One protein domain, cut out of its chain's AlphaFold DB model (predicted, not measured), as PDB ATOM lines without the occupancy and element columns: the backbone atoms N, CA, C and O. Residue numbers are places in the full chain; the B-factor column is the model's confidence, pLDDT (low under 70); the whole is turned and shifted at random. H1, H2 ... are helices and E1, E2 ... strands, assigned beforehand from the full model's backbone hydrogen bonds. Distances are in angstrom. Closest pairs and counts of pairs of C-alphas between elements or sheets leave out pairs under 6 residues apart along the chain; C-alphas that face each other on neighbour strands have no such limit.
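Overview. This is residues 99 to 143 of the 182 residues of an uncharacterized protein of Oryza sativa subsp. japonica (UniProt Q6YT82). A two-stranded hairpin, E1 and E2, sits at one end of a single long helix, H1, with E1 running on from the helix's last residue; together they make a rod. Residues 99 to 105 form a hook at the helix's other end, and residues 138 to 143 turn back from E2 toward that end as a tail. The printed part has 45 residues, with one named helix and two named strands in the order H1, E1, E2; the sheet's order is E1 - E2, antiparallel, and the class is mixed, helices and strands. The whole is extended, with a radius of gyration of the C-alphas of 15.4 A and spans of 47 by 19 by 15 A.

Arrangement. E1, residues 127 to 129, and E2, residues 135 to 137, are antiparallel neighbours and a hairpin, with 150 degrees between their directions. C-alphas 128 and 136 face each other at 5.5 A. N 128 and O 136 are within hydrogen-bond range at 2.9 A, as are N 136 and O 128 at 2.9 A. H1, residues 106 to 126, joins E1 by a tight link with 0 residues between them. The closest C-alphas of H1 and E2 are those of Ser 126 and Gln 137, 5.5 A apart. In H1 every O i to N i+4 pair is within hydrogen-bond range. Residues 113 to 118, which belong to H1, stand free.

Along the chain. E1 and E2 each measure 7.0 A from first to last C-alpha, and E2 ends with C-alpha 137 at (18.483, -28.189, 13.022). H1 measures 30.0 A, from C-alpha 106 at (37.120, -3.432, 27.557) to C-alpha 126 at (22.219, -24.321, 12.003).

Size, cuts and confidence. The two C-alphas farthest apart, those of Lys 103 and Ser 132, are 47.3 A apart. The printed part has no cut, and both links, H1 to E1 and E1 to E2, are tight. The mean pLDDT of the printed part is 76.4; residues 99 to 104 and 139 to 143 are under 70.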
ATOM      1  N   ILE A  99      35.953 -14.068  38.204       58.38
ATOM      2  CA  ILE A  99      35.975 -12.936  37.279       58.38
ATOM      3  C   ILE A  99      34.526 -12.606  36.929       58.38
ATOM      4  O   ILE A  99      33.853 -13.343  36.212       58.38
ATOM      5  N   THR A 100      34.042 -11.493  37.464       60.53
ATOM      6  CA  THR A 100      32.732 -10.936  37.133       60.53
ATOM      7  C   THR A 100      32.853 -10.101  35.845       60.53
ATOM      8  O   THR A 100      33.916  -9.541  35.574       60.53
ATOM      9  N   LEU A 101      31.807 -10.051  35.003       61.56
ATOM     10  CA  LEU A 101      31.866  -9.411  33.668       61.56
ATOM     11  C   LEU A 101      32.280  -7.928  33.720       61.56
ATOM     12  O   LEU A 101      32.915  -7.432  32.797       61.56
ATOM     13  N   ASP A 102      31.956  -7.249  34.818       64.25
ATOM     14  CA  ASP A 102      32.334  -5.875  35.175       64.25
ATOM     15  C   ASP A 102      33.835  -5.670  35.460       64.25
ATOM     16  O   ASP A 102      34.293  -4.529  35.501       64.25
ATOM     17  N   LYS A 103      34.606  -6.749  35.645       66.81
ATOM     18  CA  LYS A 103      36.065  -6.720  35.874       66.81
ATOM     19  C   LYS A 103      36.882  -7.103  34.641       66.81
ATOM     20  O   LYS A 103      38.111  -7.119  34.717       66.81
ATOM     21  N   LEU A 104      36.228  -7.434  33.528       66.31
ATOM     22  CA  LEU A 104      36.913  -7.631  32.256       66.31
ATOM     23  C   LEU A 104      37.443  -6.289  31.748       66.31
ATOM     24  O   LEU A 104      36.754  -5.270  31.821       66.31
ATOM     25  N   THR A 105      38.653  -6.279  31.191       75.75
ATOM     26  CA  THR A 105      39.100  -5.115  30.417       75.75
ATOM     27  C   THR A 105      38.198  -4.931  29.189       75.75
ATOM     28  O   THR A 105      37.672  -5.913  28.657       75.75
ATOM     29  N   PRO A 106      38.010  -3.694  28.693       77.31
ATOM     30  CA  PRO A 106      37.120  -3.432  27.557       77.31
ATOM     31  C   PRO A 106      37.511  -4.211  26.287       77.31
ATOM     32  O   PRO A 106      36.643  -4.569  25.498       77.31
ATOM     33  N   GLU A 107      38.795  -4.543  26.125       78.75
ATOM     34  CA  GLU A 107      39.302  -5.425  25.064       78.75
ATOM     35  C   GLU A 107      38.761  -6.861  25.203       78.75
ATOM     36  O   GLU A 107      38.216  -7.413  24.250       78.75
ATOM     37  N   GLN A 108      38.794  -7.433  26.413       75.88
ATOM     38  CA  GLN A 108      38.249  -8.768  26.697       75.88
ATOM     39  C   GLN A 108      36.726  -8.822  26.536       75.88
ATOM     40  O   GLN A 108      36.187  -9.824  26.065       75.88
ATOM     41  N   MET A 109      36.017  -7.746  26.898       77.44
ATOM     42  CA  MET A 109      34.577  -7.639  26.642       77.44
ATOM     43  C   MET A 109      34.270  -7.663  25.141       77.44
ATOM     44  O   MET A 109      33.335  -8.347  24.726       77.44
ATOM     45  N   LEU A 110      35.067  -6.965  24.324       83.00
ATOM     46  CA  LEU A 110      34.904  -6.934  22.869       83.00
ATOM     47  C   LEU A 110      35.136  -8.318  22.242       83.00
ATOM     48  O   LEU A 110      34.315  -8.776  21.445       83.00
ATOM     49  N   GLU A 111      36.202  -9.016  22.640       81.81
ATOM     50  CA  GLU A 111      36.480 -10.392  22.200       81.81
ATOM     51  C   GLU A 111      35.367 -11.365  22.616       81.81
ATOM     52  O   GLU A 111      34.913 -12.182  21.808       81.81
ATOM     53  N   TYR A 112      34.868 -11.247  23.851       75.94
ATOM     54  CA  TYR A 112      33.749 -12.046  24.350       75.94
ATOM     55  C   TYR A 112      32.455 -11.776  23.570       75.94
ATOM     56  O   TYR A 112      31.779 -12.721  23.150       75.94
ATOM     57  N   GLU A 113      32.111 -10.513  23.306       86.44
ATOM     58  CA  GLU A 113      30.955 -10.167  22.473       86.44
ATOM     59  C   GLU A 113      31.109 -10.683  21.039       86.44
ATOM     60  O   GLU A 113      30.149 -11.211  20.469       86.44
ATOM     61  N   GLN A 114      32.307 -10.594  20.460       85.50
ATOM     62  CA  GLN A 114      32.608 -11.116  19.130       85.50
ATOM     63  C   GLN A 114      32.461 -12.645  19.077       85.50
ATOM     64  O   GLN A 114      31.798 -13.166  18.173       85.50
ATOM     65  N   MET A 115      32.993 -13.365  20.069       85.75
ATOM     66  CA  MET A 115      32.827 -14.815  20.221       85.75
ATOM     67  C   MET A 115      31.348 -15.192  20.384       85.75
ATOM     68  O   MET A 115      30.844 -16.085  19.698       85.75
ATOM     69  N   MET A 116      30.622 -14.468  21.236       80.62
ATOM     70  CA  MET A 116      29.203 -14.685  21.507       80.62
ATOM     71  C   MET A 116      28.331 -14.407  20.271       80.62
ATOM     72  O   MET A 116      27.391 -15.150  19.984       80.62
ATOM     73  N   ASN A 117      28.641 -13.368  19.494       87.31
ATOM     74  CA  ASN A 117      27.939 -13.046  18.251       87.31
ATOM     75  C   ASN A 117      28.249 -14.051  17.130       87.31
ATOM     76  O   ASN A 117      27.341 -14.406  16.373       87.31
ATOM     77  N   ASN A 118      29.471 -14.587  17.075       85.81
ATOM     78  CA  ASN A 118      29.830 -15.701  16.196       85.81
ATOM     79  C   ASN A 118      29.053 -16.983  16.572       85.81
ATOM     80  O   ASN A 118      28.418 -17.603  15.719       85.81
ATOM     81  N   LEU A 119      28.981 -17.331  17.860       82.94
ATOM     82  CA  LEU A 119      28.187 -18.475  18.324       82.94
ATOM     83  C   LEU A 119      26.688 -18.307  18.012       82.94
ATOM     84  O   LEU A 119      26.046 -19.247  17.536       82.94
ATOM     85  N   LYS A 120      26.126 -17.105  18.215       81.00
ATOM     86  CA  LYS A 120      24.734 -16.781  17.848       81.00
ATOM     87  C   LYS A 120      24.482 -16.960  16.348       81.00
ATOM     88  O   LYS A 120      23.484 -17.583  15.984       81.00
ATOM     89  N   SER A 121      25.355 -16.448  15.475       83.75
ATOM     90  CA  SER A 121      25.169 -16.554  14.020       83.75
ATOM     91  C   SER A 121      25.291 -18.005  13.539       83.75
ATOM     92  O   SER A 121      24.408 -18.481  12.821       83.75
ATOM     93  N   GLN A 122      26.288 -18.758  14.021       79.56
ATOM     94  CA  GLN A 122      26.414 -20.198  13.765       79.56
ATOM     95  C   GLN A 122      25.175 -20.977  14.232       79.56
ATOM     96  O   GLN A 122      24.665 -21.837  13.507       79.56
ATOM     97  N   CYS A 123      24.647 -20.650  15.415       77.50
ATOM     98  CA  CYS A 123      23.434 -21.257  15.955       77.50
ATOM     99  C   CYS A 123      22.227 -20.997  15.045       77.50
ATOM    100  O   CYS A 123      21.577 -21.955  14.617       77.50
ATOM    101  N   LEU A 124      21.981 -19.744  14.650       83.56
ATOM    102  CA  LEU A 124      20.889 -19.386  13.738       83.56
ATOM    103  C   LEU A 124      21.027 -20.064  12.366       83.56
ATOM    104  O   LEU A 124      20.050 -20.620  11.863       83.56
ATOM    105  N   HIS A 125      22.230 -20.102  11.786       81.12
ATOM    106  CA  HIS A 125      22.492 -20.787  10.515       81.12
ATOM    107  C   HIS A 125      22.376 -22.315  10.597       81.12
ATOM    108  O   HIS A 125      22.136 -22.970   9.577       81.12
ATOM    109  N   SER A 126      22.486 -22.897  11.796       80.38
ATOM    110  CA  SER A 126      22.219 -24.321  12.003       80.38
ATOM    111  C   SER A 126      20.741 -24.678  11.804       80.38
ATOM    112  O   SER A 126      20.445 -25.825  11.471       80.38
ATOM    113  N   PHE A 127      19.812 -23.723  11.932       81.88
ATOM    114  CA  PHE A 127      18.380 -23.946  11.738       81.88
ATOM    115  C   PHE A 127      17.912 -23.593  10.319       81.88
ATOM    116  O   PHE A 127      18.302 -22.582   9.736       81.88
ATOM    117  N   LYS A 128      16.998 -24.398   9.763       83.38
ATOM    118  CA  LYS A 128      16.197 -24.015   8.589       83.38
ATOM    119  C   LYS A 128      14.733 -24.367   8.772       83.38
ATOM    120  O   LYS A 128      14.399 -25.419   9.311       83.38
ATOM    121  N   GLN A 129      13.866 -23.506   8.252       82.75
ATOM    122  CA  GLN A 129      12.450 -23.805   8.100       82.75
ATOM    123  C   GLN A 129      12.222 -24.704   6.875       82.75
ATOM    124  O   GLN A 129      12.817 -24.499   5.815       82.75
ATOM    125  N   THR A 130      11.372 -25.715   7.025       82.25
ATOM    126  CA  THR A 130      10.914 -26.595   5.946       82.25
ATOM    127  C   THR A 130       9.681 -26.009   5.252       82.25
ATOM    128  O   THR A 130       9.005 -25.128   5.781       82.25
ATOM    129  N   ARG A 131       9.312 -26.554   4.084       81.88
ATOM    130  CA  ARG A 131       8.082 -26.172   3.358       81.88
ATOM    131  C   ARG A 131       6.791 -26.392   4.173       81.88
ATOM    132  O   ARG A 131       5.786 -25.756   3.888       81.88
ATOM    133  N   SER A 132       6.822 -27.252   5.194       85.12
ATOM    134  CA  SER A 132       5.727 -27.478   6.154       85.12
ATOM    135  C   SER A 132       5.722 -26.494   7.337       85.12
ATOM    136  O   SER A 132       4.973 -26.692   8.290       85.12
ATOM    137  N   GLY A 133       6.583 -25.472   7.329       84.25
ATOM    138  CA  GLY A 133       6.718 -24.486   8.407       84.25
ATOM    139  C   GLY A 133       7.518 -24.965   9.626       84.25
ATOM    140  O   GLY A 133       7.812 -24.162  10.511       84.25
ATOM    141  N   THR A 134       7.908 -26.241   9.673       80.12
ATOM    142  CA  THR A 134       8.680 -26.849  10.767       80.12
ATOM    143  C   THR A 134      10.132 -26.371  10.733       80.12
ATOM    144  O   THR A 134      10.767 -26.396   9.683       80.12
ATOM    145  N   VAL A 135      10.697 -25.962  11.869       77.81
ATOM    146  CA  VAL A 135      12.121 -25.597  11.957       77.81
ATOM    147  C   VAL A 135      12.938 -26.827  12.344       77.81
ATOM    148  O   VAL A 135      12.654 -27.465  13.357       77.81
ATOM    149  N   ILE A 136      13.951 -27.161  11.542       80.12
ATOM    150  CA  ILE A 136      14.870 -28.282  11.774       80.12
ATOM    151  C   ILE A 136      16.302 -27.778  11.967       80.12
ATOM    152  O   ILE A 136      16.741 -26.857  11.278       80.12
ATOM    153  N   GLN A 137      17.045 -28.407  12.879       81.06
ATOM    154  CA  GLN A 137      18.483 -28.189  13.022       81.06
ATOM    155  C   GLN A 137      19.225 -29.087  12.022       81.06
ATOM    156  O   GLN A 137      19.115 -30.309  12.080       81.06
ATOM    157  N   ARG A 138      19.952 -28.484  11.078       71.38
ATOM    158  CA  ARG A 138      20.701 -29.173  10.012       71.38
ATOM    159  C   ARG A 138      22.090 -29.623  10.451       71.38
ATOM    160  O   ARG A 138      22.572 -30.636   9.960       71.38
ATOM    161  N   TYR A 139      22.716 -28.880  11.362       67.19
ATOM    162  CA  TYR A 139      24.065 -29.150  11.851       67.19
ATOM    163  C   TYR A 139      24.067 -29.094  13.376       67.19
ATOM    164  O   TYR A 139      23.656 -28.097  13.965       67.19
ATOM    165  N   LYS A 140      24.524 -30.168  14.027       67.75
ATOM    166  CA  LYS A 140      24.779 -30.144  15.468       67.75
ATOM    167  C   LYS A 140      26.081 -29.376  15.674       67.75
ATOM    168  O   LYS A 140      27.129 -29.871  15.260       67.75
ATOM    169  N   LEU A 141      26.012 -28.190  16.280       60.78
ATOM    170  CA  LEU A 141      27.213 -27.436  16.634       60.78
ATOM    171  C   LEU A 141      28.100 -28.309  17.530       60.78
ATOM    172  O   LEU A 141      27.657 -28.805  18.567       60.78
ATOM    173  N   LYS A 142      29.340 -28.515  17.092       58.16
ATOM    174  CA  LYS A 142      30.421 -29.020  17.930       58.16
ATOM    175  C   LYS A 142      31.252 -27.803  18.303       58.16
ATOM    176  O   LYS A 142      31.935 -27.265  17.439       58.16
ATOM    177  N   MET A 143      31.177 -27.368  19.556       47.94
ATOM    178  CA  MET A 143      32.221 -26.502  20.092       47.94
ATOM    179  C   MET A 143      33.426 -27.409  20.321       47.94
ATOM    180  O   MET A 143      33.396 -28.268  21.198       47.94
TER     181      MET A 143